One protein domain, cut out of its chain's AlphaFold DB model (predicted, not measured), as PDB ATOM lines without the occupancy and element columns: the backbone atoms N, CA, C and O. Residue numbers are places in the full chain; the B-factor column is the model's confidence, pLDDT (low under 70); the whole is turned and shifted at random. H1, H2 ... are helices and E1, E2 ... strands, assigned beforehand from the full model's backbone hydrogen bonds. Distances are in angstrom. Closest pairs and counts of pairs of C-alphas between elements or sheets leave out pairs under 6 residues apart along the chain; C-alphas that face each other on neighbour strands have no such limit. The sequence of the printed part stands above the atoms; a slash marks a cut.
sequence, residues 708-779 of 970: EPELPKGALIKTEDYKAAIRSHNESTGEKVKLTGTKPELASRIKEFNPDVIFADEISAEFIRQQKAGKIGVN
ATOM      1  N   GLU A 708     -23.970 -13.139 -19.980       87.25
ATOM      2  CA  GLU A 708     -25.037 -12.184 -19.705       87.25
ATOM      3  C   GLU A 708     -25.639 -12.462 -18.309       87.25
ATOM      4  O   GLU A 708     -26.177 -13.554 -18.065       87.25
ATOM      5  N   PRO A 709     -25.526 -11.506 -17.370       82.69
ATOM      6  CA  PRO A 709     -25.973 -11.684 -15.991       82.69
ATOM      7  C   PRO A 709     -27.502 -11.757 -15.886       82.69
ATOM      8  O   PRO A 709     -28.238 -11.190 -16.696       82.69
ATOM      9  N   GLU A 710     -28.008 -12.435 -14.851       81.50
ATOM     10  CA  GLU A 710     -29.447 -12.425 -14.571       81.50
ATOM     11  C   GLU A 710     -29.880 -11.087 -13.983       81.50
ATOM     12  O   GLU A 710     -29.246 -10.562 -13.071       81.50
ATOM     13  N   LEU A 711     -30.995 -10.555 -14.485       81.56
ATOM     14  CA  LEU A 711     -31.597  -9.353 -13.925       81.56
ATOM     15  C   LEU A 711     -32.145  -9.660 -12.521       81.56
ATOM     16  O   LEU A 711     -33.030 -10.514 -12.394       81.56
ATOM     17  N   PRO A 712     -31.674  -8.965 -11.471       79.19
ATOM     18  CA  PRO A 712     -32.174  -9.158 -10.118       79.19
ATOM     19  C   PRO A 712     -33.670  -8.865 -10.018       79.19
ATOM     20  O   PRO A 712     -34.216  -8.001 -10.714       79.19
ATOM     21  N   LYS A 713     -34.351  -9.570  -9.111       74.81
ATOM     22  CA  LYS A 713     -35.780  -9.360  -8.858       74.81
ATOM     23  C   LYS A 713     -36.000  -7.926  -8.360       74.81
ATOM     24  O   LYS A 713     -35.513  -7.568  -7.296       74.81
ATOM     25  N   GLY A 714     -36.738  -7.126  -9.131       72.56
ATOM     26  CA  GLY A 714     -36.974  -5.704  -8.843       72.56
ATOM     27  C   GLY A 714     -36.122  -4.727  -9.661       72.56
ATOM     28  O   GLY A 714     -36.266  -3.522  -9.474       72.56
ATOM     29  N   ALA A 715     -35.277  -5.211 -10.581       82.62
ATOM     30  CA  ALA A 715     -34.540  -4.338 -11.487       82.62
ATOM     31  C   ALA A 715     -35.487  -3.534 -12.397       82.62
ATOM     32  O   ALA A 715     -36.457  -4.070 -12.939       82.62
ATOM     33  N   LEU A 716     -35.191  -2.248 -12.591       85.50
ATOM     34  CA  LEU A 716     -35.985  -1.360 -13.437       85.50
ATOM     35  C   LEU A 716     -35.538  -1.494 -14.898       85.50
ATOM     36  O   LEU A 716     -34.391  -1.187 -15.245       85.50
ATOM     37  N   ILE A 717     -36.450  -1.932 -15.770       81.94
ATOM     38  CA  ILE A 717     -36.124  -2.337 -17.145       81.94
ATOM     39  C   ILE A 717     -36.529  -1.249 -18.144       81.94
ATOM     40  O   ILE A 717     -35.716  -0.773 -18.943       81.94
ATOM     41  N   LYS A 718     -37.791  -0.819 -18.106       85.81
ATOM     42  CA  LYS A 718     -38.378   0.125 -19.069       85.81
ATOM     43  C   LYS A 718     -38.722   1.438 -18.390       85.81
ATOM     44  O   LYS A 718     -39.023   1.467 -17.210       85.81
ATOM     45  N   THR A 719     -38.775   2.525 -19.155       84.75
ATOM     46  CA  THR A 719     -39.075   3.875 -18.645       84.75
ATOM     47  C   THR A 719     -40.349   3.953 -17.788       84.75
ATOM     48  O   THR A 719     -40.421   4.768 -16.873       84.75
ATOM     49  N   GLU A 720     -41.346   3.101 -18.039       86.19
ATOM     50  CA  GLU A 720     -42.549   3.038 -17.199       86.19
ATOM     51  C   GLU A 720     -42.295   2.472 -15.798       86.19
ATOM     52  O   GLU A 720     -42.900   2.970 -14.851       86.19
ATOM     53  N   ASP A 721     -41.355   1.538 -15.632       87.00
ATOM     54  CA  ASP A 721     -40.940   1.026 -14.317       87.00
ATOM     55  C   ASP A 721     -40.261   2.140 -13.504       87.00
ATOM     56  O   ASP A 721     -40.469   2.274 -12.303       87.00
ATOM     57  N   TYR A 722     -39.509   3.009 -14.186       89.50
ATOM     58  CA  TYR A 722     -38.810   4.149 -13.589       89.50
ATOM     59  C   TYR A 722     -39.839   5.170 -13.097       89.50
ATOM     60  O   TYR A 722     -39.793   5.629 -11.958       89.50
ATOM     61  N   LYS A 723     -40.837   5.478 -13.935       89.81
ATOM     62  CA  LYS A 723     -41.965   6.332 -13.546       89.81
ATOM     63  C   LYS A 723     -42.809   5.706 -12.437       89.81
ATOM     64  O   LYS A 723     -43.304   6.438 -11.588       89.81
ATOM     65  N   ALA A 724     -42.998   4.388 -12.435       88.44
ATOM     66  CA  ALA A 724     -43.719   3.683 -11.380       88.44
ATOM     67  C   ALA A 724     -42.981   3.778 -10.038       88.44
ATOM     68  O   ALA A 724     -43.601   4.167  -9.055       88.44
ATOM     69  N   ALA A 725     -41.662   3.556 -10.018       87.69
ATOM     70  CA  ALA A 725     -40.836   3.738  -8.824       87.69
ATOM     71  C   ALA A 725     -40.928   5.174  -8.276       87.69
ATOM     72  O   ALA A 725     -41.129   5.373  -7.079       87.69
ATOM     73  N   ILE A 726     -40.874   6.176  -9.161       90.50
ATOM     74  CA  ILE A 726     -41.047   7.589  -8.791       90.50
ATOM     75  C   ILE A 726     -42.464   7.870  -8.259       90.50
ATOM     76  O   ILE A 726     -42.613   8.603  -7.286       90.50
ATOM     77  N   ARG A 727     -43.516   7.299  -8.866       89.81
ATOM     78  CA  ARG A 727     -44.903   7.437  -8.379       89.81
ATOM     79  C   ARG A 727     -45.061   6.858  -6.977       89.81
ATOM     80  O   ARG A 727     -45.556   7.562  -6.109       89.81
ATOM     81  N   SER A 728     -44.587   5.638  -6.742       87.94
ATOM     82  CA  SER A 728     -44.662   4.999  -5.423       87.94
ATOM     83  C   SER A 728     -43.861   5.754  -4.358       87.94
ATOM     84  O   SER A 728     -44.314   5.875  -3.218       87.94
ATOM     85  N   HIS A 729     -42.709   6.329  -4.716       89.62
ATOM     86  CA  HIS A 729     -41.962   7.227  -3.827       89.62
ATOM     87  C   HIS A 729     -42.758   8.498  -3.502       89.62
ATOM     88  O   HIS A 729     -42.937   8.831  -2.334       89.62
ATOM     89  N   ASN A 730     -43.319   9.169  -4.514       90.75
ATOM     90  CA  ASN A 730     -44.142  10.368  -4.326       90.75
ATOM     91  C   ASN A 730     -45.400  10.093  -3.477       90.75
ATOM     92  O   ASN A 730     -45.774  10.913  -2.643       90.75
ATOM     93  N   GLU A 731     -46.052   8.943  -3.670       89.19
ATOM     94  CA  GLU A 731     -47.240   8.525  -2.913       89.19
ATOM     95  C   GLU A 731     -46.921   8.214  -1.446       89.19
ATOM     96  O   GLU A 731     -47.716   8.536  -0.565       89.19
ATOM     97  N   SER A 732     -45.759   7.616  -1.172       83.94
ATOM     98  CA  SER A 732     -45.350   7.229   0.186       83.94
ATOM     99  C   SER A 732     -44.735   8.371   0.999       83.94
ATOM    100  O   SER A 732     -44.876   8.387   2.221       83.94
ATOM    101  N   THR A 733     -44.088   9.341   0.348       86.19
ATOM    102  CA  THR A 733     -43.387  10.455   1.019       86.19
ATOM    103  C   THR A 733     -44.116  11.798   0.924       86.19
ATOM    104  O   THR A 733     -43.840  12.705   1.710       86.19
ATOM    105  N   GLY A 734     -45.052  11.952  -0.020       80.94
ATOM    106  CA  GLY A 734     -45.698  13.231  -0.340       80.94
ATOM    107  C   GLY A 734     -44.834  14.175  -1.189       80.94
ATOM    108  O   GLY A 734     -45.242  15.312  -1.454       80.94
ATOM    109  N   GLU A 735     -43.652  13.730  -1.623       81.19
ATOM    110  CA  GLU A 735     -42.768  14.484  -2.509       81.19
ATOM    111  C   GLU A 735     -43.320  14.572  -3.947       81.19
ATOM    112  O   GLU A 735     -44.214  13.832  -4.360       81.19
ATOM    113  N   LYS A 736     -42.807  15.530  -4.735       84.56
ATOM    114  CA  LYS A 736     -43.229  15.774  -6.130       84.56
ATOM    115  C   LYS A 736     -42.070  15.608  -7.110       84.56
ATOM    116  O   LYS A 736     -41.777  16.511  -7.899       84.56
ATOM    117  N   VAL A 737     -41.407  14.456  -7.072       88.38
ATOM    118  CA  VAL A 737     -40.366  14.117  -8.049       88.38
ATOM    119  C   VAL A 737     -40.997  14.035  -9.447       88.38
ATOM    120  O   VAL A 737     -42.043  13.411  -9.648       88.38
ATOM    121  N   LYS A 738     -40.385  14.711 -10.428       88.06
ATOM    122  CA  LYS A 738     -40.931  14.833 -11.791       88.06
ATOM    123  C   LYS A 738     -40.850  13.509 -12.558       88.06
ATOM    124  O   LYS A 738     -39.789  12.895 -12.639       88.06
ATOM    125  N   LEU A 739     -41.954  13.159 -13.220       86.81
ATOM    126  CA  LEU A 739     -42.122  11.952 -14.048       86.81
ATOM    127  C   LEU A 739     -41.728  12.145 -15.526       86.81
ATOM    128  O   LEU A 739     -41.730  11.192 -16.304       86.81
ATOM    129  N   THR A 740     -41.428  13.379 -15.933       85.38
ATOM    130  CA  THR A 740     -41.003  13.737 -17.291       85.38
ATOM    131  C   THR A 740     -39.479  13.793 -17.383       85.38
ATOM    132  O   THR A 740     -38.820  14.266 -16.456       85.38
ATOM    133  N   GLY A 741     -38.907  13.318 -18.487       83.25
ATOM    134  CA  GLY A 741     -37.460  13.346 -18.718       83.25
ATOM    135  C   GLY A 741     -36.966  12.176 -19.559       83.25
ATOM    136  O   GLY A 741     -37.726  11.256 -19.877       83.25
ATOM    137  N   THR A 742     -35.687  12.224 -19.917       84.06
ATOM    138  CA  THR A 742     -34.995  11.110 -20.580       84.06
ATOM    139  C   THR A 742     -34.757   9.952 -19.597       84.06
ATOM    140  O   THR A 742     -34.782  10.136 -18.379       84.06
ATOM    141  N   LYS A 743     -34.537   8.726 -20.097       80.38
ATOM    142  CA  LYS A 743     -34.292   7.542 -19.243       80.38
ATOM    143  C   LYS A 743     -33.125   7.749 -18.245       80.38
ATOM    144  O   LYS A 743     -33.321   7.427 -17.075       80.38
ATOM    145  N   PRO A 744     -31.987   8.372 -18.627       83.94
ATOM    146  CA  PRO A 744     -30.901   8.701 -17.693       83.94
ATOM    147  C   PRO A 744     -31.281   9.735 -16.622       83.94
ATOM    148  O   PRO A 744     -30.861   9.622 -15.471       83.94
ATOM    149  N   GLU A 745     -32.102  10.732 -16.968       85.62
ATOM    150  CA  GLU A 745     -32.588  11.729 -16.001       85.62
ATOM    151  C   GLU A 745     -33.508  11.096 -14.955       85.62
ATOM    152  O   GLU A 745     -33.418  11.417 -13.772       85.62
ATOM    153  N   LEU A 746     -34.392  10.188 -15.381       88.25
ATOM    154  CA  LEU A 746     -35.255   9.439 -14.468       88.25
ATOM    155  C   LEU A 746     -34.431   8.484 -13.594       88.25
ATOM    156  O   LEU A 746     -34.683   8.416 -12.397       88.25
ATOM    157  N   ALA A 747     -33.426   7.806 -14.159       86.62
ATOM    158  CA  ALA A 747     -32.507   6.945 -13.409       86.62
ATOM    159  C   ALA A 747     -31.777   7.716 -12.300       86.62
ATOM    160  O   ALA A 747     -31.765   7.283 -11.151       86.62
ATOM    161  N   SER A 748     -31.238   8.895 -12.632       87.00
ATOM    162  CA  SER A 748     -30.514   9.752 -11.682       87.00
ATOM    163  C   SER A 748     -31.399  10.164 -10.505       87.00
ATOM    164  O   SER A 748     -30.986  10.034  -9.359       87.00
ATOM    165  N   ARG A 749     -32.650  10.564 -10.773       91.06
ATOM    166  CA  ARG A 749     -33.618  10.903  -9.715       91.06
ATOM    167  C   ARG A 749     -33.939   9.712  -8.821       91.06
ATOM    168  O   ARG A 749     -34.067   9.885  -7.620       91.06
ATOM    169  N   ILE A 750     -34.074   8.514  -9.389       89.31
ATOM    170  CA  ILE A 750     -34.347   7.310  -8.595       89.31
ATOM    171  C   ILE A 750     -33.145   6.965  -7.713       89.31
ATOM    172  O   ILE A 750     -33.350   6.636  -6.552       89.31
ATOM    173  N   LYS A 751     -31.909   7.119  -8.205       89.50
ATOM    174  CA  LYS A 751     -30.698   6.918  -7.388       89.50
ATOM    175  C   LYS A 751     -30.587   7.886  -6.209       89.50
ATOM    176  O   LYS A 751     -30.006   7.513  -5.199       89.50
ATOM    177  N   GLU A 752     -31.137   9.098  -6.313       89.44
ATOM    178  CA  GLU A 752     -31.118  10.071  -5.209       89.44
ATOM    179  C   GLU A 752     -31.909   9.586  -3.984       89.44
ATOM    180  O   GLU A 752     -31.468   9.807  -2.859       89.44
ATOM    181  N   PHE A 753     -33.049   8.914  -4.185       89.19
ATOM    182  CA  PHE A 753     -33.890   8.418  -3.085       89.19
ATOM    183  C   PHE A 753     -33.815   6.900  -2.867       89.19
ATOM    184  O   PHE A 753     -34.241   6.408  -1.823       89.19
ATOM    185  N   ASN A 754     -33.269   6.148  -3.821       86.75
ATOM    186  CA  ASN A 754     -33.000   4.719  -3.716       86.75
ATOM    187  C   ASN A 754     -31.650   4.383  -4.383       86.75
ATOM    188  O   ASN A 754     -31.627   3.963  -5.543       86.75
ATOM    189  N   PRO A 755     -30.522   4.571  -3.672       85.75
ATOM    190  CA  PRO A 755     -29.186   4.325  -4.215       85.75
ATOM    191  C   PRO A 755     -28.925   2.863  -4.603       85.75
ATOM    192  O   PRO A 755     -28.155   2.614  -5.527       85.75
ATOM    193  N   ASP A 756     -29.587   1.914  -3.934       83.88
ATOM    194  CA  ASP A 756     -29.422   0.468  -4.142       83.88
ATOM    195  C   ASP A 756     -30.288  -0.077  -5.292       83.88
ATOM    196  O   ASP A 756     -30.320  -1.284  -5.552       83.88
ATOM    197  N   VAL A 757     -31.035   0.794  -5.980       84.94
ATOM    198  CA  VAL A 757     -31.867   0.392  -7.114       84.94
ATOM    199  C   VAL A 757     -30.998  -0.162  -8.246       84.94
ATOM    200  O   VAL A 757     -29.974   0.405  -8.628       84.94
ATOM    201  N   ILE A 758     -31.447  -1.267  -8.830       82.62
ATOM    202  CA  ILE A 758     -30.729  -1.937  -9.908       82.62
ATOM    203  C   ILE A 758     -31.396  -1.582 -11.233       82.62
ATOM    204  O   ILE A 758     -32.584  -1.845 -11.436       82.62
ATOM    205  N   PHE A 759     -30.639  -0.998 -12.158       84.56
ATOM    206  CA  PHE A 759     -31.121  -0.703 -13.505       84.56
ATOM    207  C   PHE A 759     -30.643  -1.772 -14.481       84.56
ATOM    208  O   PHE A 759     -29.453  -2.068 -14.553       84.56
ATOM    209  N   ALA A 760     -31.560  -2.316 -15.285       80.69
ATOM    210  CA  ALA A 760     -31.205  -3.313 -16.297       80.69
ATOM    211  C   ALA A 760     -30.171  -2.777 -17.305       80.69
ATOM    212  O   ALA A 760     -29.274  -3.505 -17.713       80.69
ATOM    213  N   ASP A 761     -30.254  -1.485 -17.642       77.62
ATOM    214  CA  ASP A 761     -29.322  -0.830 -18.565       77.62
ATOM    215  C   ASP A 761     -27.881  -0.800 -18.026       77.62
ATOM    216  O   ASP A 761     -26.940  -0.898 -18.809       77.62
ATOM    217  N   GLU A 762     -27.691  -0.689 -16.705       78.81
ATOM    218  CA  GLU A 762     -26.360  -0.669 -16.075       78.81
ATOM    219  C   GLU A 762     -25.721  -2.059 -16.083       78.81
ATOM    220  O   GLU A 762     -24.533  -2.202 -16.363       78.81
ATOM    221  N   ILE A 763     -26.539  -3.090 -15.874       77.31
ATOM    222  CA  ILE A 763     -26.131  -4.490 -15.979       77.31
ATOM    223  C   ILE A 763     -25.724  -4.831 -17.422       77.31
ATOM    224  O   ILE A 763     -24.663  -5.414 -17.655       77.31
ATOM    225  N   SER A 764     -26.530  -4.428 -18.408       78.69
ATOM    226  CA  SER A 764     -26.194  -4.608 -19.825       78.69
ATOM    227  C   SER A 764     -24.960  -3.798 -20.241       78.69
ATOM    228  O   SER A 764     -24.194  -4.251 -21.089       78.69
ATOM    229  N   ALA A 765     -24.737  -2.619 -19.650       80.75
ATOM    230  CA  ALA A 765     -23.569  -1.794 -19.944       80.75
ATOM    231  C   ALA A 765     -22.256  -2.456 -19.503       80.75
ATOM    232  O   ALA A 765     -21.287  -2.394 -20.257       80.75
ATOM    233  N   GLU A 766     -22.219  -3.121 -18.343       81.38
ATOM    234  CA  GLU A 766     -21.026  -3.857 -17.898       81.38
ATOM    235  C   GLU A 766     -20.751  -5.082 -18.785       81.38
ATOM    236  O   GLU A 766     -19.613  -5.288 -19.199       81.38
ATOM    237  N   PHE A 767     -21.784  -5.835 -19.184       83.38
ATOM    238  CA  PHE A 767     -21.644  -6.927 -20.162       83.38
ATOM    239  C   PHE A 767     -21.023  -6.435 -21.483       83.38
ATOM    240  O   PHE A 767     -20.014  -6.970 -21.942       83.38
ATOM    241  N   ILE A 768     -21.553  -5.341 -22.045       82.38
ATOM    242  CA  ILE A 768     -21.020  -4.716 -23.269       82.38
ATOM    243  C   ILE A 768     -19.594  -4.187 -23.053       82.38
ATOM    244  O   ILE A 768     -18.771  -4.228 -23.968       82.38
ATOM    245  N   ARG A 769     -19.282  -3.665 -21.863       83.12
ATOM    246  CA  ARG A 769     -17.944  -3.167 -21.522       83.12
ATOM    247  C   ARG A 769     -16.917  -4.296 -21.515       83.12
ATOM    248  O   ARG A 769     -15.847  -4.112 -22.084       83.12
ATOM    249  N   GLN A 770     -17.247  -5.443 -20.930       82.38
ATOM    250  CA  GLN A 770     -16.384  -6.628 -20.918       82.38
ATOM    251  C   GLN A 770     -16.172  -7.183 -22.333       82.38
ATOM    252  O   GLN A 770     -15.047  -7.525 -22.689       82.38
ATOM    253  N   GLN A 771     -17.210  -7.179 -23.180       81.62
ATOM    254  CA  GLN A 771     -17.053  -7.534 -24.596       81.62
ATOM    255  C   GLN A 771     -16.103  -6.579 -25.327       81.62
ATOM    256  O   GLN A 771     -15.205  -7.010 -26.041       81.62
ATOM    257  N   LYS A 772     -16.242  -5.266 -25.096       78.44
ATOM    258  CA  LYS A 772     -15.315  -4.254 -25.635       78.44
ATOM    259  C   LYS A 772     -13.891  -4.382 -25.092       78.44
ATOM    260  O   LYS A 772     -12.968  -3.900 -25.736       78.44
ATOM    261  N   ALA A 773     -13.719  -5.007 -23.930       77.81
ATOM    262  CA  ALA A 773     -12.416  -5.332 -23.358       77.81
ATOM    263  C   ALA A 773     -11.806  -6.623 -23.944       77.81
ATOM    264  O   ALA A 773     -10.714  -7.005 -23.534       77.81
ATOM    265  N   GLY A 774     -12.479  -7.275 -24.900       75.44
ATOM    266  CA  GLY A 774     -11.974  -8.445 -25.621       75.44
ATOM    267  C   GLY A 774     -12.531  -9.791 -25.153       75.44
ATOM    268  O   GLY A 774     -12.121 -10.811 -25.694       75.44
ATOM    269  N   LYS A 775     -13.463  -9.824 -24.184       83.88
ATOM    270  CA  LYS A 775     -14.130 -11.076 -23.788       83.88
ATOM    271  C   LYS A 775     -15.211 -11.487 -24.784       83.88
ATOM    272  O   LYS A 775     -15.960 -10.652 -25.297       83.88
ATOM    273  N   ILE A 776     -15.379 -12.788 -24.981       84.69
ATOM    274  CA  ILE A 776     -16.432 -13.343 -25.829       84.69
ATOM    275  C   ILE A 776     -17.765 -13.287 -25.073       84.69
ATOM    276  O   ILE A 776     -17.926 -13.866 -23.998       84.69
ATOM    277  N   GLY A 777     -18.741 -12.568 -25.630       86.38
ATOM    278  CA  GLY A 777     -20.063 -12.429 -25.021       86.38
ATOM    279  C   GLY A 777     -20.955 -13.641 -25.275       86.38
ATOM    280  O   GLY A 777     -21.220 -13.986 -26.427       86.38
ATOM    281  N   VAL A 778     -21.480 -14.229 -24.201       89.12
ATOM    282  CA  VAL A 778     -22.432 -15.347 -24.235       89.12
ATOM    283  C   VAL A 778     -23.747 -14.892 -23.618       89.12
ATOM    284  O   VAL A 778     -23.820 -14.601 -22.422       89.12
ATOM    285  N   ASN A 779     -24.809 -14.827 -24.422       87.44
ATOM    286  CA  ASN A 779     -26.119 -14.429 -23.908       87.44
ATOM    287  C   ASN A 779     -26.741 -15.527 -23.026       87.44
ATOM    288  O   ASN A 779     -26.317 -16.688 -23.040       87.44
TER     289      ASN A 779
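Overview. This is residues 708 to 779 of the 970 residues of the protein "PD-(D/E)XK nuclease-like domain-containing protein" of Vibrio mediterranei (UniProt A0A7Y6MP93). Two helices side by side, H1 and H2, make one end of a rod, and H3 runs from there towards the other end, where the short strand E1 folds back. The printed part has 72 residues, mostly helix in its named elements, in the order H1, H2, H3, E1. It is loose, with a radius of gyration of the C-alphas of 14.3 A, and spans 47 by 23 by 18 A.

Arrangement. H1, residues 719 to 733, touches H2, residues 743 to 753, closest at the C-alphas of Thr 719 and Lys 743, 6.1 A apart. They run the same way at a shallow tilt of 27 degrees. H3, residues 760 to 772, is apart from both. E1, residues 776 to 778, pairs with no named strand; its closest C-alpha to H3 is Gly 777, 5.8 A from that of Gln 771. Every O i to N i+4 pair is within hydrogen-bond range in H1 and H3, and 6 of 7 in H2.

Along the chain. H1 is 21.2 A long from C-alpha 719 at (-39.075, 3.875, -18.645), H2 16.2 A and H3 18.5 A; E1, 6.5 A, ends at C-alpha 778 (-22.432, -15.347, -24.235).

Size, cuts and confidence. The C-alphas farthest apart, of Gly 734 and Gly 774, are 47.4 A apart. The printed part has no cut, no link is long, and no printed residue is under 70 in pLDDT.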